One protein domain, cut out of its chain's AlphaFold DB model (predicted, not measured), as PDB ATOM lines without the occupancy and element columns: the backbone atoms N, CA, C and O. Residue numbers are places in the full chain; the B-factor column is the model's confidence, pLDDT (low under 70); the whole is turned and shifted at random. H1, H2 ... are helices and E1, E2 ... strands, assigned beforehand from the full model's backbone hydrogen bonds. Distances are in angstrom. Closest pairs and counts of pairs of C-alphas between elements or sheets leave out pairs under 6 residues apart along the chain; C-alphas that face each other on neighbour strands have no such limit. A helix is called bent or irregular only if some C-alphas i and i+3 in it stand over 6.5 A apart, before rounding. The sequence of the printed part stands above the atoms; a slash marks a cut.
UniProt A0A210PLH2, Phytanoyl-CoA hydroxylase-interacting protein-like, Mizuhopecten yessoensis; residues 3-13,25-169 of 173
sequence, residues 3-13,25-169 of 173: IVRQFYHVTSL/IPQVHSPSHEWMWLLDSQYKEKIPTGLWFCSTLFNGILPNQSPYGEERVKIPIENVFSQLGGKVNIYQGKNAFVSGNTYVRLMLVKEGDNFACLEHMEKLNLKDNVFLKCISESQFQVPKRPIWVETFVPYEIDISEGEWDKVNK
ATOM      1  N   ILE A   3      64.742  58.895  28.534       75.12
ATOM      2  CA  ILE A   3      64.703  60.120  27.719       75.12
ATOM      3  C   ILE A   3      63.264  60.429  27.295       75.12
ATOM      4  O   ILE A   3      62.544  59.564  26.797       75.12
ATOM      5  N   VAL A   4      62.892  61.697  27.435       72.75
ATOM      6  CA  VAL A   4      61.620  62.286  27.034       72.75
ATOM      7  C   VAL A   4      61.771  63.022  25.724       72.75
ATOM      8  O   VAL A   4      62.637  63.884  25.596       72.75
ATOM      9  N   ARG A   5      60.891  62.697  24.778       72.12
ATOM     10  CA  ARG A   5      60.751  63.421  23.508       72.12
ATOM     11  C   ARG A   5      59.361  64.018  23.324       72.12
ATOM     12  O   ARG A   5      59.210  64.983  22.598       72.12
ATOM     13  N   GLN A   6      58.343  63.440  23.963       76.19
ATOM     14  CA  GLN A   6      56.953  63.849  23.787       76.19
ATOM     15  C   GLN A   6      56.234  63.929  25.134       76.19
ATOM     16  O   GLN A   6      56.380  63.044  25.984       76.19
ATOM     17  N   PHE A   7      55.429  64.972  25.291       81.69
ATOM     18  CA  PHE A   7      54.314  65.026  26.231       81.69
ATOM     19  C   PHE A   7      53.031  64.604  25.527       81.69
ATOM     20  O   PHE A   7      52.968  64.581  24.299       81.69
ATOM     21  N   TYR A   8      51.994  64.272  26.289       78.12
ATOM     22  CA  TYR A   8      50.666  64.131  25.711       78.12
ATOM     23  C   TYR A   8      49.604  64.851  26.529       78.12
ATOM     24  O   TYR A   8      49.632  64.838  27.759       78.12
ATOM     25  N   HIS A   9      48.666  65.461  25.817       77.00
ATOM     26  CA  HIS A   9      47.429  66.001  26.358       77.00
ATOM     27  C   HIS A   9      46.296  65.019  26.064       77.00
ATOM     28  O   HIS A   9      46.268  64.413  24.992       77.00
ATOM     29  N   VAL A  10      45.367  64.842  26.999       69.25
ATOM     30  CA  VAL A  10      44.207  63.976  26.776       69.25
ATOM     31  C   VAL A  10      43.002  64.798  26.379       69.25
ATOM     32  O   VAL A  10      42.655  65.780  27.028       69.25
ATOM     33  N   THR A  11      42.366  64.369  25.299       61.25
ATOM     34  CA  THR A  11      41.236  65.052  24.690       61.25
ATOM     35  C   THR A  11      39.942  64.312  25.008       61.25
ATOM     36  O   THR A  11      39.895  63.083  25.052       61.25
ATOM     37  N   SER A  12      38.872  65.071  25.233       51.59
ATOM     38  CA  SER A  12      37.523  64.530  25.429       51.59
ATOM     39  C   SER A  12      36.963  63.911  24.136       51.59
ATOM     40  O   SER A  12      37.368  64.297  23.045       51.59
ATOM     41  N   LEU A  13      35.970  63.018  24.267       47.16
ATOM     42  CA  LEU A  13      35.286  62.249  23.203       47.16
ATOM     43  C   LEU A  13      34.706  63.078  22.038       47.16
ATOM     44  O   LEU A  13      34.342  62.527  20.998       47.16
ATOM     45  N   ILE A  25      38.506  73.448  23.361       39.69
ATOM     46  CA  ILE A  25      38.199  73.726  24.756       39.69
ATOM     47  C   ILE A  25      39.217  72.863  25.499       39.69
ATOM     48  O   ILE A  25      39.029  71.641  25.513       39.69
ATOM     49  N   PRO A  26      40.328  73.426  26.030       39.34
ATOM     50  CA  PRO A  26      41.190  72.662  26.912       39.34
ATOM     51  C   PRO A  26      40.271  72.005  27.931       39.34
ATOM     52  O   PRO A  26      39.378  72.674  28.467       39.34
ATOM     53  N   GLN A  27      40.434  70.705  28.193       41.25
ATOM     54  CA  GLN A  27      39.906  70.209  29.452       41.25
ATOM     55  C   GLN A  27      40.648  71.001  30.525       41.25
ATOM     56  O   GLN A  27      41.766  70.668  30.916       41.25
ATOM     57  N   VAL A  28      40.013  72.082  30.985       45.88
ATOM     58  CA  VAL A  28      40.180  72.561  32.340       45.88
ATOM     59  C   VAL A  28      39.839  71.318  33.127       45.88
ATOM     60  O   VAL A  28      38.675  70.919  33.168       45.88
ATOM     61  N   HIS A  29      40.860  70.611  33.608       47.91
ATOM     62  CA  HIS A  29      40.641  69.503  34.512       47.91
ATOM     63  C   HIS A  29      39.966  70.127  35.731       47.91
ATOM     64  O   HIS A  29      40.631  70.613  36.637       47.91
ATOM     65  N   SER A  30      38.636  70.187  35.705       50.19
ATOM     66  CA  SER A  30      37.800  70.276  36.882       50.19
ATOM     67  C   SER A  30      37.893  68.875  37.444       50.19
ATOM     68  O   SER A  30      37.277  67.954  36.893       50.19
ATOM     69  N   PRO A  31      38.825  68.629  38.372       55.47
ATOM     70  CA  PRO A  31      39.264  67.281  38.584       55.47
ATOM     71  C   PRO A  31      38.123  66.594  39.319       55.47
ATOM     72  O   PRO A  31      37.825  66.934  40.463       55.47
ATOM     73  N   SER A  32      37.473  65.637  38.653       55.53
ATOM     74  CA  SER A  32      36.326  64.905  39.203       55.53
ATOM     75  C   SER A  32      36.668  64.154  40.495       55.53
ATOM     76  O   SER A  32      35.777  63.672  41.183       55.53
ATOM     77  N   HIS A  33      37.961  64.059  40.821       65.69
ATOM     78  CA  HIS A  33      38.493  63.465  42.030       65.69
ATOM     79  C   HIS A  33      39.589  64.356  42.627       65.69
ATOM     80  O   HIS A  33      40.491  64.792  41.908       65.69
ATOM     81  N   GLU A  34      39.555  64.551  43.948       68.44
ATOM     82  CA  GLU A  34      40.548  65.335  44.706       68.44
ATOM     83  C   GLU A  34      41.986  64.871  44.477       68.44
ATOM     84  O   GLU A  34      42.918  65.671  44.485       68.44
ATOM     85  N   TRP A  35      42.183  63.573  44.228       70.56
ATOM     86  CA  TRP A  35      43.520  63.042  44.009       70.56
ATOM     87  C   TRP A  35      44.193  63.636  42.776       70.56
ATOM     88  O   TRP A  35      45.408  63.549  42.734       70.56
ATOM     89  N   MET A  36      43.459  64.217  41.817       70.88
ATOM     90  CA  MET A  36      43.981  64.846  40.592       70.88
ATOM     91  C   MET A  36      44.322  66.337  40.767       70.88
ATOM     92  O   MET A  36      44.631  67.019  39.791       70.88
ATOM     93  N   TRP A  37      44.207  66.883  41.979       80.06
ATOM     94  CA  TRP A  37      44.382  68.315  42.214       80.06
ATOM     95  C   TRP A  37      45.872  68.645  42.353       80.06
ATOM     96  O   TRP A  37      46.645  67.877  42.931       80.06
ATOM     97  N   LEU A  38      46.282  69.806  41.825       85.81
ATOM     98  CA  LEU A  38      47.663  70.292  41.941       85.81
ATOM     99  C   LEU A  38      48.043  70.577  43.405       85.81
ATOM    100  O   LEU A  38      49.189  70.368  43.800       85.81
ATOM    101  N   LEU A  39      47.066  71.021  44.201       87.56
ATOM    102  CA  LEU A  39      47.161  71.343  45.624       87.56
ATOM    103  C   LEU A  39      45.994  70.711  46.401       87.56
ATOM    104  O   LEU A  39      45.067  70.164  45.809       87.56
ATOM    105  N   ASP A  40      46.024  70.825  47.731       86.12
ATOM    106  CA  ASP A  40      44.902  70.439  48.591       86.12
ATOM    107  C   ASP A  40      43.615  71.203  48.279       86.12
ATOM    108  O   ASP A  40      43.631  72.315  47.741       86.12
ATOM    109  N   SER A  41      42.481  70.622  48.682       82.31
ATOM    110  CA  SER A  41      41.184  71.107  48.233       82.31
ATOM    111  C   SER A  41      40.806  72.506  48.704       82.31
ATOM    112  O   SER A  41      40.162  73.269  47.981       82.31
ATOM    113  N   GLN A  42      41.327  72.901  49.857       87.31
ATOM    114  CA  GLN A  42      41.233  74.264  50.372       87.31
ATOM    115  C   GLN A  42      41.913  75.326  49.485       87.31
ATOM    116  O   GLN A  42      41.607  76.509  49.612       87.31
ATOM    117  N   TYR A  43      42.813  74.936  48.574       88.00
ATOM    118  CA  TYR A  43      43.541  75.854  47.691       88.00
ATOM    119  C   TYR A  43      43.043  75.844  46.241       88.00
ATOM    120  O   TYR A  43      43.652  76.499  45.397       88.00
ATOM    121  N   LYS A  44      41.936  75.152  45.932       81.12
ATOM    122  CA  LYS A  44      41.423  75.010  44.554       81.12
ATOM    123  C   LYS A  44      41.214  76.325  43.819       81.12
ATOM    124  O   LYS A  44      41.616  76.450  42.673       81.12
ATOM    125  N   GLU A  45      40.661  77.318  44.509       85.12
ATOM    126  CA  GLU A  45      40.348  78.629  43.929       85.12
ATOM    127  C   GLU A  45      41.613  79.454  43.638       85.12
ATOM    128  O   GLU A  45      41.549  80.474  42.958       85.12
ATOM    129  N   LYS A  46      42.776  79.031  44.153       88.25
ATOM    130  CA  LYS A  46      44.072  79.655  43.857       88.25
ATOM    131  C   LYS A  46      44.737  79.073  42.611       88.25
ATOM    132  O   LYS A  46      45.715  79.652  42.137       88.25
ATOM    133  N   ILE A  47      44.277  77.917  42.128       86.81
ATOM    134  CA  ILE A  47      44.842  77.257  40.953       86.81
ATOM    135  C   ILE A  47      44.253  77.950  39.715       86.81
ATOM    136  O   ILE A  47      43.032  77.956  39.556       86.81
ATOM    137  N   PRO A  48      45.081  78.554  38.845       85.38
ATOM    138  CA  PRO A  48      44.582  79.179  37.626       85.38
ATOM    139  C   PRO A  48      44.017  78.123  36.668       85.38
ATOM    140  O   PRO A  48      44.297  76.931  36.782       85.38
ATOM    141  N   THR A  49      43.255  78.560  35.669       81.94
ATOM    142  CA  THR A  49      42.897  77.694  34.540       81.94
ATOM    143  C   THR A  49      44.140  77.323  33.738       81.94
ATOM    144  O   THR A  49      45.054  78.135  33.586       81.94
ATOM    145  N   GLY A  50      44.170  76.115  33.184       80.62
ATOM    146  CA  GLY A  50      45.307  75.654  32.401       80.62
ATOM    147  C   GLY A  50      45.104  74.269  31.814       80.62
ATOM    148  O   GLY A  50      44.007  73.706  31.846       80.62
ATOM    149  N   LEU A  51      46.196  73.734  31.289       79.62
ATOM    150  CA  LEU A  51      46.269  72.472  30.576       79.62
ATOM    151  C   LEU A  51      47.102  71.456  31.346       79.62
ATOM    152  O   LEU A  51      48.165  71.780  31.870       79.62
ATOM    153  N   TRP A  52      46.641  70.209  31.365       82.25
ATOM    154  CA  TRP A  52      47.440  69.093  31.852       82.25
ATOM    155  C   TRP A  52      48.076  68.342  30.694       82.25
ATOM    156  O   TRP A  52      47.414  67.948  29.728       82.25
ATOM    157  N   PHE A  53      49.366  68.104  30.853       83.38
ATOM    158  CA  PHE A  53      50.149  67.169  30.077       83.38
ATOM    159  C   PHE A  53      50.565  66.020  30.981       83.38
ATOM    160  O   PHE A  53      50.778  66.195  32.179       83.38
ATOM    161  N   CYS A  54      50.712  64.834  30.416       81.00
ATOM    162  CA  CYS A  54      51.248  63.695  31.134       81.00
ATOM    163  C   CYS A  54      52.457  63.139  30.384       81.00
ATOM    164  O   CYS A  54      52.576  63.245  29.159       81.00
ATOM    165  N   SER A  55      53.378  62.557  31.140       73.56
ATOM    166  CA  SER A  55      54.523  61.840  30.611       73.56
ATOM    167  C   SER A  55      54.740  60.567  31.421       73.56
ATOM    168  O   SER A  55      55.022  60.582  32.620       73.56
ATOM    169  N   THR A  56      54.622  59.431  30.738       61.66
ATOM    170  CA  THR A  56      55.309  58.208  31.149       61.66
ATOM    171  C   THR A  56      56.039  57.702  29.946       61.66
ATOM    172  O   THR A  56      55.417  57.398  28.929       61.66
ATOM    173  N   LEU A  57      57.349  57.628  30.039       60.06
ATOM    174  CA  LEU A  57      58.158  57.241  28.902       60.06
ATOM    175  C   LEU A  57      58.901  56.002  29.327       60.06
ATOM    176  O   LEU A  57      60.062  56.037  29.713       60.06
ATOM    177  N   PHE A  58      58.168  54.894  29.307       54.50
ATOM    178  CA  PHE A  58      58.779  53.580  29.370       54.50
ATOM    179  C   PHE A  58      59.597  53.456  28.098       54.50
ATOM    180  O   PHE A  58      58.974  53.510  27.061       54.50
ATOM    181  N   ASN A  59      60.933  53.409  28.139       58.09
ATOM    182  CA  ASN A  59      61.791  53.305  26.942       58.09
ATOM    183  C   ASN A  59      61.462  54.266  25.760       58.09
ATOM    184  O   ASN A  59      61.824  53.987  24.620       58.09
ATOM    185  N   GLY A  60      60.813  55.409  26.033       53.53
ATOM    186  CA  GLY A  60      60.302  56.353  25.024       53.53
ATOM    187  C   GLY A  60      58.880  56.062  24.508       53.53
ATOM    188  O   GLY A  60      58.315  56.881  23.791       53.53
ATOM    189  N   ILE A  61      58.286  54.935  24.896       62.62
ATOM    190  CA  ILE A  61      56.914  54.519  24.604       62.62
ATOM    191  C   ILE A  61      55.960  55.034  25.690       62.62
ATOM    192  O   ILE A  61      56.157  54.852  26.896       62.62
ATOM    193  N   LEU A  62      54.887  55.666  25.230       73.12
ATOM    194  CA  LEU A  62      53.782  56.123  26.057       73.12
ATOM    195  C   LEU A  62      52.882  54.947  26.486       73.12
ATOM    196  O   LEU A  62      52.768  53.956  25.762       73.12
ATOM    197  N   PRO A  63      52.185  55.033  27.632       72.25
ATOM    198  CA  PRO A  63      51.360  53.939  28.114       72.25
ATOM    199  C   PRO A  63      50.187  53.739  27.149       72.25
ATOM    200  O   PRO A  63      49.635  54.703  26.619       72.25
ATOM    201  N   ASN A  64      49.803  52.489  26.902       75.88
ATOM    202  CA  ASN A  64      48.654  52.159  26.052       75.88
ATOM    203  C   ASN A  64      47.305  52.367  26.765       75.88
ATOM    204  O   ASN A  64      46.257  52.139  26.167       75.88
ATOM    205  N   GLN A  65      47.343  52.756  28.041       74.12
ATOM    206  CA  GLN A  65      46.195  53.079  28.870       74.12
ATOM    207  C   GLN A  65      46.306  54.514  29.385       74.12
ATOM    208  O   GLN A  65      47.407  54.977  29.693       74.12
ATOM    209  N   SER A  66      45.172  55.198  29.504       71.88
ATOM    210  CA  SER A  66      45.094  56.566  30.018       71.88
ATOM    211  C   SER A  66      43.945  56.706  31.017       71.88
ATOM    212  O   SER A  66      42.812  56.340  30.691       71.88
ATOM    213  N   PRO A  67      44.189  57.255  32.223       68.12
ATOM    214  CA  PRO A  67      43.117  57.540  33.174       68.12
ATOM    215  C   PRO A  67      42.236  58.723  32.750       68.12
ATOM    216  O   PRO A  67      41.189  58.942  33.350       68.12
ATOM    217  N   TYR A  68      42.628  59.476  31.720       70.31
ATOM    218  CA  TYR A  68      41.968  60.730  31.361       70.31
ATOM    219  C   TYR A  68      41.042  60.611  30.136       70.31
ATOM    220  O   TYR A  68      40.270  61.526  29.868       70.31
ATOM    221  N   GLY A  69      41.093  59.510  29.375       72.19
ATOM    222  CA  GLY A  69      40.320  59.369  28.135       72.19
ATOM    223  C   GLY A  69      40.856  58.300  27.185       72.19
ATOM    224  O   GLY A  69      41.840  57.633  27.489       72.19
ATOM    225  N   GLU A  70      40.188  58.143  26.042       78.06
ATOM    226  CA  GLU A  70      40.499  57.134  25.008       78.06
ATOM    227  C   GLU A  70      41.306  57.697  23.829       78.06
ATOM    228  O   GLU A  70      41.777  56.954  22.968       78.06
ATOM    229  N   GLU A  71      41.490  59.013  23.788       78.06
ATOM    230  CA  GLU A  71      42.253  59.711  22.757       78.06
ATOM    231  C   GLU A  71      43.257  60.654  23.423       78.06
ATOM    232  O   GLU A  71      42.996  61.234  24.480       78.06
ATOM    233  N   ARG A  72      44.434  60.792  22.818       81.56
ATOM    234  CA  ARG A  72      45.457  61.745  23.248       81.56
ATOM    235  C   ARG A  72      46.086  62.433  22.050       81.56
ATOM    236  O   ARG A  72      46.151  61.867  20.962       81.56
ATOM    237  N   VAL A  73      46.631  63.612  22.301       82.69
ATOM    238  CA  VAL A  73      47.477  64.350  21.367       82.69
ATOM    239  C   VAL A  73      48.898  64.331  21.913       82.69
ATOM    240  O   VAL A  73      49.145  64.834  23.010       82.69
ATOM    241  N   LYS A  74      49.826  63.721  21.174       84.81
ATOM    242  CA  LYS A  74      51.261  63.688  21.482       84.81
ATOM    243  C   LYS A  74      51.920  64.936  20.911       84.81
ATOM    244  O   LYS A  74      51.720  65.252  19.744       84.81
ATOM    245  N   ILE A  75      52.730  65.617  21.704       83.56
ATOM    246  CA  ILE A  75      53.383  66.868  21.321       83.56
ATOM    247  C   ILE A  75      54.854  66.772  21.704       83.56
ATOM    248  O   ILE A  75      55.145  66.342  22.825       83.56
ATOM    249  N   PRO A  76      55.786  67.172  20.823       82.56
ATOM    250  CA  PRO A  76      57.182  67.317  21.203       82.56
ATOM    251  C   PRO A  76      57.317  68.226  22.429       82.56
ATOM    252  O   PRO A  76      56.684  69.281  22.505       82.56
ATOM    253  N   ILE A  77      58.101  67.807  23.422       82.12
ATOM    254  CA  ILE A  77      58.239  68.577  24.667       82.12
ATOM    255  C   ILE A  77      58.807  69.974  24.384       82.12
ATOM    256  O   ILE A  77      58.338  70.963  24.942       82.12
ATOM    257  N   GLU A  78      59.739  70.075  23.441       80.44
ATOM    258  CA  GLU A  78      60.322  71.323  22.959       80.44
ATOM    259  C   GLU A  78      59.272  72.306  22.423       80.44
ATOM    260  O   GLU A  78      59.419  73.506  22.642       80.44
ATOM    261  N   ASN A  79      58.181  71.822  21.818       84.00
ATOM    262  CA  ASN A  79      57.104  72.679  21.320       84.00
ATOM    263  C   ASN A  79      56.317  73.312  22.471       84.00
ATOM    264  O   ASN A  79      55.868  74.448  22.359       84.00
ATOM    265  N   VAL A  80      56.162  72.606  23.596       84.94
ATOM    266  CA  VAL A  80      55.523  73.177  24.792       84.94
ATOM    267  C   VAL A  80      56.426  74.253  25.391       84.94
ATOM    268  O   VAL A  80      55.980  75.365  25.663       84.94
ATOM    269  N   PHE A  81      57.716  73.963  25.562       84.19
ATOM    270  CA  PHE A  81      58.661  74.912  26.159       84.19
ATOM    271  C   PHE A  81      58.927  76.136  25.265       84.19
ATOM    272  O   PHE A  81      59.080  77.243  25.787       84.19
ATOM    273  N   SER A  82      58.949  75.973  23.939       85.44
ATOM    274  CA  SER A  82      59.111  77.086  22.996       85.44
ATOM    275  C   SER A  82      57.925  78.050  23.058       85.44
ATOM    276  O   SER A  82      58.135  79.259  23.156       85.44
ATOM    277  N   GLN A  83      56.693  77.534  23.130       86.44
ATOM    278  CA  GLN A  83      55.480  78.341  23.328       86.44
ATOM    279  C   GLN A  83      55.449  79.058  24.685       86.44
ATOM    280  O   GLN A  83      54.882  80.144  24.820       86.44
ATOM    281  N   LEU A  84      56.116  78.495  25.694       85.81
ATOM    282  CA  LEU A  84      56.313  79.152  26.984       85.81
ATOM    283  C   LEU A  84      57.413  80.231  26.961       85.81
ATOM    284  O   LEU A  84      57.610  80.914  27.962       85.81
ATOM    285  N   GLY A  85      58.103  80.435  25.836       80.94
ATOM    286  CA  GLY A  85      59.164  81.437  25.701       80.94
ATOM    287  C   GLY A  85      60.536  80.965  26.197       80.94
ATOM    288  O   GLY A  85      61.395  81.789  26.505       80.94
ATOM    289  N   GLY A  86      60.752  79.648  26.306       71.62
ATOM    290  CA  GLY A  86      62.054  79.014  26.564       71.62
ATOM    291  C   GLY A  86      62.586  79.114  27.999       71.62
ATOM    292  O   GLY A  86      63.338  78.240  28.429       71.62
ATOM    293  N   LYS A  87      62.183  80.127  28.774       85.25
ATOM    294  CA  LYS A  87      62.559  80.273  30.188       85.25
ATOM    295  C   LYS A  87      61.379  79.952  31.093       85.25
ATOM    296  O   LYS A  87      60.441  80.737  31.211       85.25
ATOM    297  N   VAL A  88      61.441  78.795  31.744       89.62
ATOM    298  CA  VAL A  88      60.388  78.327  32.649       89.62
ATOM    299  C   VAL A  88      60.957  77.861  33.981       89.62
ATOM    300  O   VAL A  88      62.052  77.305  34.066       89.62
ATOM    301  N   ASN A  89      60.170  78.067  35.023       92.69
ATOM    302  CA  ASN A  89      60.347  77.514  36.350       92.69
ATOM    303  C   ASN A  89      59.452  76.281  36.501       92.69
ATOM    304  O   ASN A  89      58.326  76.265  36.001       92.69
ATOM    305  N   ILE A  90      59.938  75.272  37.220       92.69
ATOM    306  CA  ILE A  90      59.146  74.101  37.599       92.69
ATOM    307  C   ILE A  90      58.789  74.220  39.070       92.69
ATOM    308  O   ILE A  90      59.663  74.486  39.893       92.69
ATOM    309  N   TYR A  91      57.529  73.974  39.398       95.31
ATOM    310  CA  TYR A  91      57.050  73.885  40.769       95.31
ATOM    311  C   TYR A  91      56.453  72.509  41.028       95.31
ATOM    312  O   TYR A  91      55.705  72.002  40.198       95.31
ATOM    313  N   GLN A  92      56.763  71.902  42.168       95.06
ATOM    314  CA  GLN A  92      56.188  70.629  42.575       95.06
ATOM    315  C   GLN A  92      54.868  70.846  43.320       95.06
ATOM    316  O   GLN A  92      54.794  71.630  44.266       95.06
ATOM    317  N   GLY A  93      53.832  70.139  42.875       92.81
ATOM    318  CA  GLY A  93      52.536  70.048  43.537       92.81
ATOM    319  C   GLY A  93      52.404  68.796  44.402       92.81
ATOM    320  O   GLY A  93      53.365  68.071  44.667       92.81
ATOM    321  N   LYS A  94      51.174  68.515  44.832       89.38
ATOM    322  CA  LYS A  94      50.863  67.349  45.662       89.38
ATOM    323  C   LYS A  94      50.962  66.056  44.852       89.38
ATOM    324  O   LYS A  94      50.229  65.871  43.882       89.38
ATOM    325  N   ASN A  95      51.812  65.133  45.297       88.88
ATOM    326  CA  ASN A  95      51.893  63.792  44.718       88.88
ATOM    327  C   ASN A  95      50.655  62.956  45.082       88.88
ATOM    328  O   ASN A  95      50.067  63.130  46.151       88.88
ATOM    329  N   ALA A  96      50.296  61.997  44.229       84.69
ATOM    330  CA  ALA A  96      49.261  61.006  44.517       84.69
ATOM    331  C   ALA A  96      49.762  59.576  44.308       84.69
ATOM    332  O   ALA A  96      50.719  59.335  43.575       84.69
ATOM    333  N   PHE A  97      49.086  58.619  44.940       85.25
ATOM    334  CA  PHE A  97      49.307  57.195  44.727       85.25
ATOM    335  C   PHE A  97      47.987  56.534  44.332       85.25
ATOM    336  O   PHE A  97      47.032  56.556  45.107       85.25
ATOM    337  N   VAL A  98      47.922  55.979  43.121       76.88
ATOM    338  CA  VAL A  98      46.704  55.374  42.561       76.88
ATOM    339  C   VAL A  98      47.062  54.059  41.886       76.88
ATOM    340  O   VAL A  98      47.929  54.016  41.013       76.88
ATOM    341  N   SER A  99      46.399  52.976  42.293       76.56
ATOM    342  CA  SER A  99      46.544  51.642  41.690       76.56
ATOM    343  C   SER A  99      48.006  51.195  41.534       76.56
ATOM    344  O   SER A  99      48.415  50.742  40.468       76.56
ATOM    345  N   GLY A 100      48.824  51.380  42.576       77.19
ATOM    346  CA  GLY A 100      50.240  50.988  42.557       77.19
ATOM    347  C   GLY A 100      51.186  51.970  41.858       77.19
ATOM    348  O   GLY A 100      52.386  51.707  41.799       77.19
ATOM    349  N   ASN A 101      50.676  53.083  41.325       78.56
ATOM    350  CA  ASN A 101      51.454  54.086  40.602       78.56
ATOM    351  C   ASN A 101      51.575  55.380  41.405       78.56
ATOM    352  O   ASN A 101      50.605  55.834  42.012       78.56
ATOM    353  N   THR A 102      52.748  56.005  41.346       85.56
ATOM    354  CA  THR A 102      52.992  57.326  41.934       85.56
ATOM    355  C   THR A 102      52.811  58.390  40.861       85.56
ATOM    356  O   THR A 102      53.484  58.332  39.842       85.56
ATOM    357  N   TYR A 103      51.964  59.382  41.099       85.50
ATOM    358  CA  TYR A 103      51.755  60.535  40.228       85.50
ATOM    359  C   TYR A 103      52.453  61.740  40.848       85.50
ATOM    360  O   TYR A 103      52.036  62.236  41.896       85.50
ATOM    361  N   VAL A 104      53.542  62.174  40.223       89.44
ATOM    362  CA  VAL A 104      54.256  63.401  40.569       89.44
ATOM    363  C   VAL A 104      53.682  64.535  39.744       89.44
ATOM    364  O   VAL A 104      53.614  64.437  38.519       89.44
ATOM    365  N   ARG A 105      53.291  65.616  40.418       90.44
ATOM    366  CA  ARG A 105      52.678  66.780  39.776       90.44
ATOM    367  C   ARG A 105      53.638  67.929  39.732       90.44
ATOM    368  O   ARG A 105      54.175  68.333  40.759       90.44
ATOM    369  N   LEU A 106      53.805  68.471  38.545       92.25
ATOM    370  CA  LEU A 106      54.645  69.613  38.274       92.25
ATOM    371  C   LEU A 106      53.785  70.720  37.674       92.25
ATOM    372  O   LEU A 106      52.824  70.443  36.966       92.25
ATOM    373  N   MET A 107      54.141  71.970  37.924       92.88
ATOM    374  CA  MET A 107      53.577  73.138  37.259       92.88
ATOM    375  C   MET A 107      54.699  73.884  36.545       92.88
ATOM    376  O   MET A 107      55.713  74.204  37.169       92.88
ATOM    377  N   LEU A 108      54.530  74.150  35.247       92.19
ATOM    378  CA  LEU A 108      55.470  74.955  34.463       92.19
ATOM    379  C   LEU A 108      55.001  76.402  34.440       92.19
ATOM    380  O   LEU A 108      53.892  76.693  34.005       92.19
ATOM    381  N   VAL A 109      55.857  77.314  34.876       93.25
ATOM    382  CA  VAL A 109      55.549  78.744  34.977       93.25
ATOM    383  C   VAL A 109      56.595  79.518  34.189       93.25
ATOM    384  O   VAL A 109      57.784  79.267  34.371       93.25
ATOM    385  N   LYS A 110      56.187  80.450  33.323       92.75
ATOM    386  CA  LYS A 110      57.120  81.338  32.619       92.75
ATOM    387  C   LYS A 110      57.963  82.110  33.630       92.75
ATOM    388  O   LYS A 110      57.499  82.469  34.711       92.75
ATOM    389  N   GLU A 111      59.232  82.334  33.319       90.19
ATOM    390  CA  GLU A 111      60.087  83.128  34.198       90.19
ATOM    391  C   GLU A 111      59.538  84.558  34.346       90.19
ATOM    392  O   GLU A 111      59.275  85.228  33.355       90.19
ATOM    393  N   GLY A 112      59.374  85.016  35.591       90.81
ATOM    394  CA  GLY A 112      58.816  86.333  35.917       90.81
ATOM    395  C   GLY A 112      57.323  86.323  36.255       90.81
ATOM    396  O   GLY A 112      56.875  87.220  36.968       90.81
ATOM    397  N   ASP A 113      56.583  85.290  35.843       93.94
ATOM    398  CA  ASP A 113      55.165  85.149  36.172       93.94
ATOM    399  C   ASP A 113      54.976  84.597  37.592       93.94
ATOM    400  O   ASP A 113      55.797  83.831  38.110       93.94
ATOM    401  N   ASN A 114      53.869  84.982  38.232       92.69
ATOM    402  CA  ASN A 114      53.532  84.561  39.588       92.69
ATOM    403  C   ASN A 114      52.045  84.201  39.707       92.69
ATOM    404  O   ASN A 114      51.185  84.900  39.175       92.69
ATOM    405  N   PHE A 115      51.746  83.141  40.460       93.06
ATOM    406  CA  PHE A 115      50.386  82.696  40.766       93.06
ATOM    407  C   PHE A 115      50.237  82.472  42.271       93.06
ATOM    408  O   PHE A 115      51.163  81.997  42.925       93.06
ATOM    409  N   ALA A 116      49.051  82.741  42.822       93.06
ATOM    410  CA  ALA A 116      48.785  82.597  44.259       93.06
ATOM    411  C   ALA A 116      49.021  81.165  44.785       93.06
ATOM    412  O   ALA A 116      49.326  80.967  45.959       93.06
ATOM    413  N   CYS A 117      48.884  80.150  43.928       92.56
ATOM    414  CA  CYS A 117      49.167  78.763  44.280       92.56
ATOM    415  C   CYS A 117      50.661  78.486  44.529       92.56
ATOM    416  O   CYS A 117      50.969  77.558  45.272       92.56
ATOM    417  N   LEU A 118      51.584  79.284  43.971       94.81
ATOM    418  CA  LEU A 118      53.031  79.026  44.053       94.81
ATOM    419  C   LEU A 118      53.590  79.154  45.471       94.81
ATOM    420  O   LEU A 118      54.584  78.508  45.783       94.81
ATOM    421  N   GLU A 119      52.936  79.922  46.345       93.88
ATOM    422  CA  GLU A 119      53.274  80.014  47.775       93.88
ATOM    423  C   GLU A 119      53.187  78.661  48.502       93.88
ATOM    424  O   GLU A 119      53.774  78.487  49.566       93.88
ATOM    425  N   HIS A 120      52.443  77.710  47.930       93.19
ATOM    426  CA  HIS A 120      52.174  76.385  48.492       93.19
ATOM    427  C   HIS A 120      52.921  75.283  47.728       93.19
ATOM    428  O   HIS A 120      52.577  74.109  47.847       93.19
ATOM    429  N   MET A 121      53.908  75.653  46.904       94.75
ATOM    430  CA  MET A 121      54.636  74.740  46.024       94.75
ATOM    431  C   MET A 121      56.147  74.893  46.173       94.75
ATOM    432  O   MET A 121      56.669  75.980  46.415       94.75
ATOM    433  N   GLU A 122      56.872  73.800  45.956       94.75
ATOM    434  CA  GLU A 122      58.333  73.815  45.956       94.75
ATOM    435  C   GLU A 122      58.861  74.156  44.562       94.75
ATOM    436  O   GLU A 122      58.577  73.448  43.596       94.75
ATOM    437  N   LYS A 123      59.657  75.222  44.437       95.50
ATOM    438  CA  LYS A 123      60.344  75.538  43.181       95.50
ATOM    439  C   LYS A 123      61.519  74.579  42.970       95.50
ATOM    440  O   LYS A 123      62.485  74.605  43.726       95.50
ATOM    441  N   LEU A 124      61.467  73.794  41.901       93.69
ATOM    442  CA  LEU A 124      62.502  72.833  41.531       93.69
ATOM    443  C   LEU A 124      63.526  73.428  40.558       93.69
ATOM    444  O   LEU A 124      63.227  74.306  39.743       93.69
ATOM    445  N   ASN A 125      64.743  72.886  40.588       88.75
ATOM    446  CA  ASN A 125      65.771  73.192  39.602       88.75
ATOM    447  C   ASN A 125      65.557  72.361  38.326       88.75
ATOM    448  O   ASN A 125      65.726  71.145  38.338       88.75
ATOM    449  N   LEU A 126      65.250  73.011  37.199       83.06
ATOM    450  CA  LEU A 126      65.013  72.344  35.910       83.06
ATOM    451  C   LEU A 126      66.204  71.492  35.423       83.06
ATOM    452  O   LEU A 126      66.009  70.443  34.806       83.06
ATOM    453  N   LYS A 127      67.439  71.934  35.686       84.00
ATOM    454  CA  LYS A 127      68.658  71.227  35.262       84.00
ATOM    455  C   LYS A 127      69.015  70.073  36.188       84.00
ATOM    456  O   LYS A 127      69.719  69.160  35.770       84.00
ATOM    457  N   ASP A 128      68.552  70.115  37.434       85.50
ATOM    458  CA  ASP A 128      68.921  69.126  38.436       85.50
ATOM    459  C   ASP A 128      67.762  68.796  39.381       85.50
ATOM    460  O   ASP A 128      67.735  69.179  40.546       85.50
ATOM    461  N   ASN A 129      66.773  68.077  38.848       86.62
ATOM    462  CA  ASN A 129      65.715  67.444  39.630       86.62
ATOM    463  C   ASN A 129      65.438  66.033  39.091       86.62
ATOM    464  O   ASN A 129      65.746  65.719  37.944       86.62
ATOM    465  N   VAL A 130      64.867  65.165  39.924       84.69
ATOM    466  CA  VAL A 130      64.678  63.739  39.600       84.69
ATOM    467  C   VAL A 130      63.399  63.441  38.813       84.69
ATOM    468  O   VAL A 130      63.218  62.305  38.375       84.69
ATOM    469  N   PHE A 131      62.517  64.431  38.648       86.31
ATOM    470  CA  PHE A 131      61.178  64.256  38.084       86.31
ATOM    471  C   PHE A 131      61.104  64.662  36.610       86.31
ATOM    472  O   PHE A 131      60.529  63.934  35.809       86.31
ATOM    473  N   LEU A 132      61.716  65.784  36.240       85.31
ATOM    474  CA  LEU A 132      61.810  66.278  34.871       85.31
ATOM    475  C   LEU A 132      63.121  67.055  34.690       85.31
ATOM    476  O   LEU A 132      63.183  68.267  34.901       85.31
ATOM    477  N   LYS A 133      64.183  66.343  34.314       84.56
ATOM    478  CA  LYS A 133      65.535  66.895  34.161       84.56
ATOM    479  C   LYS A 133      65.795  67.328  32.725       84.56
ATOM    480  O   LYS A 133      65.727  66.494  31.829       84.56
ATOM    481  N   CYS A 134      66.148  68.588  32.498       82.75
ATOM    482  CA  CYS A 134      66.651  69.046  31.200       82.75
ATOM    483  C   CYS A 134      68.098  68.568  30.995       82.75
ATOM    484  O   CYS A 134      68.977  68.892  31.795       82.75
ATOM    485  N   ILE A 135      68.343  67.788  29.941       82.62
ATOM    486  CA  ILE A 135      69.676  67.291  29.558       82.62
ATOM    487  C   ILE A 135      70.266  68.169  28.451       82.62
ATOM    488  O   ILE A 135      71.453  68.482  28.472       82.62
ATOM    489  N   SER A 136      69.432  68.557  27.486       78.38
ATOM    490  CA  SER A 136      69.758  69.465  26.384       78.38
ATOM    491  C   SER A 136      68.493  70.189  25.904       78.38
ATOM    492  O   SER A 136      67.410  69.961  26.440       78.38
ATOM    493  N   GLU A 137      68.617  71.044  24.884       70.69
ATOM    494  CA  GLU A 137      67.521  71.871  24.344       70.69
ATOM    495  C   GLU A 137      66.269  71.079  23.930       70.69
ATOM    496  O   GLU A 137      65.164  71.607  24.012       70.69
ATOM    497  N   SER A 138      66.417  69.812  23.533       70.06
ATOM    498  CA  SER A 138      65.304  68.943  23.118       70.06
ATOM    499  C   SER A 138      65.240  67.615  23.871       70.06
ATOM    500  O   SER A 138      64.426  66.752  23.548       70.06
ATOM    501  N   GLN A 139      66.104  67.407  24.869       76.50
ATOM    502  CA  GLN A 139      66.171  66.144  25.601       76.50
ATOM    503  C   GLN A 139      65.946  66.368  27.081       76.50
ATOM    504  O   GLN A 139      66.719  67.049  27.758       76.50
ATOM    505  N   PHE A 140      64.912  65.712  27.593       80.38
ATOM    506  CA  PHE A 140      64.613  65.684  29.014       80.38
ATOM    507  C   PHE A 140      64.674  64.254  29.539       80.38
ATOM    508  O   PHE A 140      64.683  63.293  28.774       80.38
ATOM    509  N   GLN A 141      64.743  64.107  30.854       83.69
ATOM    510  CA  GLN A 141      64.784  62.832  31.549       83.69
ATOM    511  C   GLN A 141      63.682  62.783  32.602       83.69
ATOM    512  O   GLN A 141      63.518  63.729  33.371       83.69
ATOM    513  N   VAL A 142      62.964  61.662  32.654       79.94
ATOM    514  CA  VAL A 142      61.938  61.376  33.671       79.94
ATOM    515  C   VAL A 142      62.313  60.144  34.502       79.94
ATOM    516  O   VAL A 142      63.158  59.329  34.084       79.94
ATOM    517  N   PRO A 143      61.714  59.983  35.696       74.00
ATOM    518  CA  PRO A 143      61.866  58.778  36.492       74.00
ATOM    519  C   PRO A 143      61.286  57.559  35.763       74.00
ATOM    520  O   PRO A 143      60.393  57.659  34.925       74.00
ATOM    521  N   LYS A 144      61.826  56.380  36.085       72.31
ATOM    522  CA  LYS A 144      61.300  55.103  35.585       72.31
ATOM    523  C   LYS A 144      60.027  54.725  36.352       72.31
ATOM    524  O   LYS A 144      59.761  55.258  37.430       72.31
ATOM    525  N   ARG A 145      59.265  53.762  35.814       72.50
ATOM    526  CA  ARG A 145      58.123  53.151  36.518       72.50
ATOM    527  C   ARG A 145      58.502  52.783  37.962       72.50
ATOM    528  O   ARG A 145      59.628  52.327  38.176       72.50
ATOM    529  N   PRO A 146      57.579  52.943  38.926       73.75
ATOM    530  CA  PRO A 146      56.131  53.166  38.771       73.75
ATOM    531  C   PRO A 146      55.686  54.646  38.827       73.75
ATOM    532  O   PRO A 146      54.563  54.935  39.238       73.75
ATOM    533  N   ILE A 147      56.557  55.592  38.453       81.44
ATOM    534  CA  ILE A 147      56.282  57.031  38.580       81.44
ATOM    535  C   ILE A 147      55.745  57.621  37.265       81.44
ATOM    536  O   ILE A 147      56.336  57.436  36.203       81.44
ATOM    537  N   TRP A 148      54.638  58.351  37.365       81.81
ATOM    538  CA  TRP A 148      53.986  59.148  36.333       81.81
ATOM    539  C   TRP A 148      54.262  60.619  36.610       81.81
ATOM    540  O   TRP A 148      54.134  61.051  37.754       81.81
ATOM    541  N   VAL A 149      54.632  61.388  35.588       85.62
ATOM    542  CA  VAL A 149      54.864  62.828  35.737       85.62
ATOM    543  C   VAL A 149      53.764  63.580  35.002       85.62
ATOM    544  O   VAL A 149      53.698  63.569  33.770       85.62
ATOM    545  N   GLU A 150      52.896  64.219  35.774       86.62
ATOM    546  CA  GLU A 150      51.836  65.104  35.304       86.62
ATOM    547  C   GLU A 150      52.344  66.544  35.358       86.62
ATOM    548  O   GLU A 150      52.871  66.993  36.373       86.62
ATOM    549  N   THR A 151      52.198  67.272  34.264       88.19
ATOM    550  CA  THR A 151      52.689  68.636  34.115       88.19
ATOM    551  C   THR A 151      51.524  69.562  33.807       88.19
ATOM    552  O   THR A 151      50.911  69.476  32.747       88.19
ATOM    553  N   PHE A 152      51.222  70.451  34.742       89.31
ATOM    554  CA  PHE A 152      50.231  71.498  34.602       89.31
ATOM    555  C   PHE A 152      50.860  72.756  34.004       89.31
ATOM    556  O   PHE A 152      51.914  73.219  34.444       89.31
ATOM    557  N   VAL A 153      50.199  73.329  33.007       89.00
ATOM    558  CA  VAL A 153      50.631  74.541  32.317       89.00
ATOM    559  C   VAL A 153      49.500  75.568  32.429       89.00
ATOM    560  O   VAL A 153      48.456  75.380  31.809       89.00
ATOM    561  N   PRO A 154      49.663  76.652  33.211       89.44
ATOM    562  CA  PRO A 154      48.636  77.668  33.460       89.44
ATOM    563  C   PRO A 154      48.539  78.685  32.312       89.44
ATOM    564  O   PRO A 154      48.400  79.886  32.532       89.44
ATOM    565  N   TYR A 155      48.690  78.210  31.079       86.38
ATOM    566  CA  TYR A 155      48.681  79.019  29.870       86.38
ATOM    567  C   TYR A 155      47.955  78.260  28.769       86.38
ATOM    568  O   TYR A 155      47.855  77.031  28.793       86.38
ATOM    569  N   GLU A 156      47.493  79.003  27.773       83.00
ATOM    570  CA  GLU A 156      47.079  78.413  26.510       83.00
ATOM    571  C   GLU A 156      48.310  77.836  25.798       83.00
ATOM    572  O   GLU A 156      49.350  78.491  25.708       83.00
ATOM    573  N   ILE A 157      48.185  76.598  25.320       80.81
ATOM    574  CA  ILE A 157      49.193  75.909  24.515       80.81
ATOM    575  C   ILE A 157      48.505  75.426  23.247       80.81
ATOM    576  O   ILE A 157      47.491  74.726  23.310       80.81
ATOM    577  N   ASP A 158      49.065  75.796  22.103       79.44
ATOM    578  CA  ASP A 158      48.667  75.267  20.813       79.44
ATOM    579  C   ASP A 158      49.184  73.831  20.669       79.44
ATOM    580  O   ASP A 158      50.384  73.556  20.755       79.44
ATOM    581  N   ILE A 159      48.252  72.904  20.466       76.56
ATOM    582  CA  ILE A 159      48.524  71.476  20.274       76.56
ATOM    583  C   ILE A 159      48.167  71.017  18.851       76.56
ATOM    584  O   ILE A 159      48.121  69.816  18.590       76.56
ATOM    585  N   SER A 160      47.892  71.955  17.937       74.00
ATOM    586  CA  SER A 160      47.495  71.690  16.544       74.00
ATOM    587  C   SER A 160      48.504  70.868  15.753       74.00
ATOM    588  O   SER A 160      48.112  70.058  14.916       74.00
ATOM    589  N   GLU A 161      49.786  71.018  16.064       73.19
ATOM    590  CA  GLU A 161      50.880  70.260  15.451       73.19
ATOM    591  C   GLU A 161      51.090  68.875  16.088       73.19
ATOM    592  O   GLU A 161      52.011  68.145  15.718       73.19
ATOM    593  N   GLY A 162      50.273  68.507  17.076       78.06
ATOM    594  CA  GLY A 162      50.387  67.237  17.773       78.06
ATOM    595  C   GLY A 162      49.864  66.040  16.973       78.06
ATOM    596  O   GLY A 162      48.959  66.139  16.144       78.06
ATOM    597  N   GLU A 163      50.414  64.863  17.265       83.31
ATOM    598  CA  GLU A 163      50.012  63.597  16.657       83.31
ATOM    599  C   GLU A 163      48.923  62.918  17.500       83.31
ATOM    600  O   GLU A 163      49.120  62.625  18.683       83.31
ATOM    601  N   TRP A 164      47.781  62.633  16.880       82.75
ATOM    602  CA  TRP A 164      46.671  61.935  17.522       82.75
ATOM    603  C   TRP A 164      46.961  60.450  17.715       82.75
ATOM    604  O   TRP A 164      47.463  59.776  16.816       82.75
ATOM    605  N   ASP A 165      46.588  59.928  18.878       81.44
ATOM    606  CA  ASP A 165      46.775  58.528  19.233       81.44
ATOM    607  C   ASP A 165      45.587  58.002  20.048       81.44
ATOM    608  O   ASP A 165      44.995  58.727  20.855       81.44
ATOM    609  N   LYS A 166      45.243  56.728  19.838       83.31
ATOM    610  CA  LYS A 166      44.156  56.048  20.551       83.31
ATOM    611  C   LYS A 166      44.720  55.198  21.673       83.31
ATOM    612  O   LYS A 166      45.671  54.442  21.486       83.31
ATOM    613  N   VAL A 167      44.094  55.282  22.836       78.56
ATOM    614  CA  VAL A 167      44.516  54.580  24.047       78.56
ATOM    615  C   VAL A 167      43.327  53.916  24.716       78.56
ATOM    616  O   VAL A 167      42.190  54.362  24.606       78.56
ATOM    617  N   ASN A 168      43.585  52.836  25.439       79.25
ATOM    618  CA  ASN A 168      42.558  52.212  26.253       79.25
ATOM    619  C   ASN A 168      42.246  53.120  27.447       79.25
ATOM    620  O   ASN A 168      43.157  53.589  28.135       79.25
ATOM    621  N   LYS A 169      40.967  53.343  27.742       69.88
ATOM    622  CA  LYS A 169      40.599  54.004  28.993       69.88
ATOM    623  C   LYS A 169      41.043  53.131  30.162       69.88
ATOM    624  O   LYS A 169      40.753  51.932  30.185       69.88
TER     625      LYS A 169
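What this domain is: This is residues 3 to 13 and 25 to 169 of the 173 residues of the protein "Phytanoyl-CoA hydroxylase-interacting protein-like" of Mizuhopecten yessoensis (UniProt A0A210PLH2). A long, strongly twisted sheet of six strands makes the core, with E6 and E10 side by side through its middle and E2 next to E10 as an edge strand; just beyond E2 lies a smaller sheet of three strands, E1, E3 and E11, with E1 next to E2. A small hairpin, E8 and E9, packs at the side, and three short helices lie round the outside, H1 and H3 together. The printed part has 156 residues with three named helices and eleven named strands, in the order E1 H1 E2 E3 H2 E4 E5 E6 H3 E7 E8 E9 E10 E11; the large sheet is mixed, and the two smaller ones, E1 E3 E11 in that order and E8 E9, are antiparallel. The class is mixed, helices and strands, with under half of the residues in named elements. The whole is compact and rounded, with a radius of gyration of the C-alphas of 14.4 A and spans of 37 by 36 by 31 A.

Where its parts are: E1, residues 6 to 11, begins with C-alpha 6 at (56.953, 63.849, 23.787). H1 is residues 41 to 46 and is irregular, with C-alphas 42 and 45 7.8 A apart. E2 is residues 51 to 55, E3 residues 71 to 76 with 16.8 A, H2 residues 77 to 83, E4 residues 88 to 92 and E5 residues 96 to 98. E6, residues 101 to 110, is the longest strand at 29.0 A and ends with C-alpha 110 at (57.120, 81.338, 32.619). H3 is residues 116 to 120, E7 residues 122 to 124, E8 residues 133 to 136, E9 residues 139 to 142, and E10 residues 147 to 153 with 19.4 A. E11, residues 163 to 166, ends with C-alpha 166 at (44.156, 56.048, 20.551).

How they stand to each other: E6 and E10 are parallel, with N 106 and O 150 at 2.8 A; E4 and E5 lie on the other side of E6, both antiparallel to it, with N 91 and O 107 at 2.9 A and N 96 and O 103 at 2.9 A. E2 and E10 are antiparallel, N 53 and O 151 at 2.8 A, and E4 and E7 likewise, N 92 and O 122 at 2.8 A. The closest C-alphas of E1 and E2 are those of His 9 and Phe 53, 4.8 A apart. E3 is antiparallel to E1, N 9 and O 73 at 2.9 A, and to E11, N 74 and O 163 at 2.8 A. In the hairpin E8 and E9, N 135 and O 139 are 2.8 A apart. H2 is on the large sheet, over E6, at a height of 8.6 A. H1 and H3 only just touch, with 3 pairs of C-alphas within 8 A, the closest being those of Lys 46 and Cys 117, 5.2 A. Every O i to N i+4 pair is within hydrogen-bond range in H2; H1 has 0 of 2 and H3 0 of 1, against 2 of 3 and 1 of 2 O i to N i+3 pairs.

The domain as a whole: The two C-alphas farthest apart are those of Gly 112 and Asn 168, 39.0 A. Residues 14 to 24 are not printed, and C-alphas 13 and 25 are 11.9 A apart across the cut. Of the links that are printed whole, E2 to E3 is long. The mean pLDDT of the printed part is 79.5; residues 10 to 13, 25 to 34, 56 to 61, 67 and 169 are under 70.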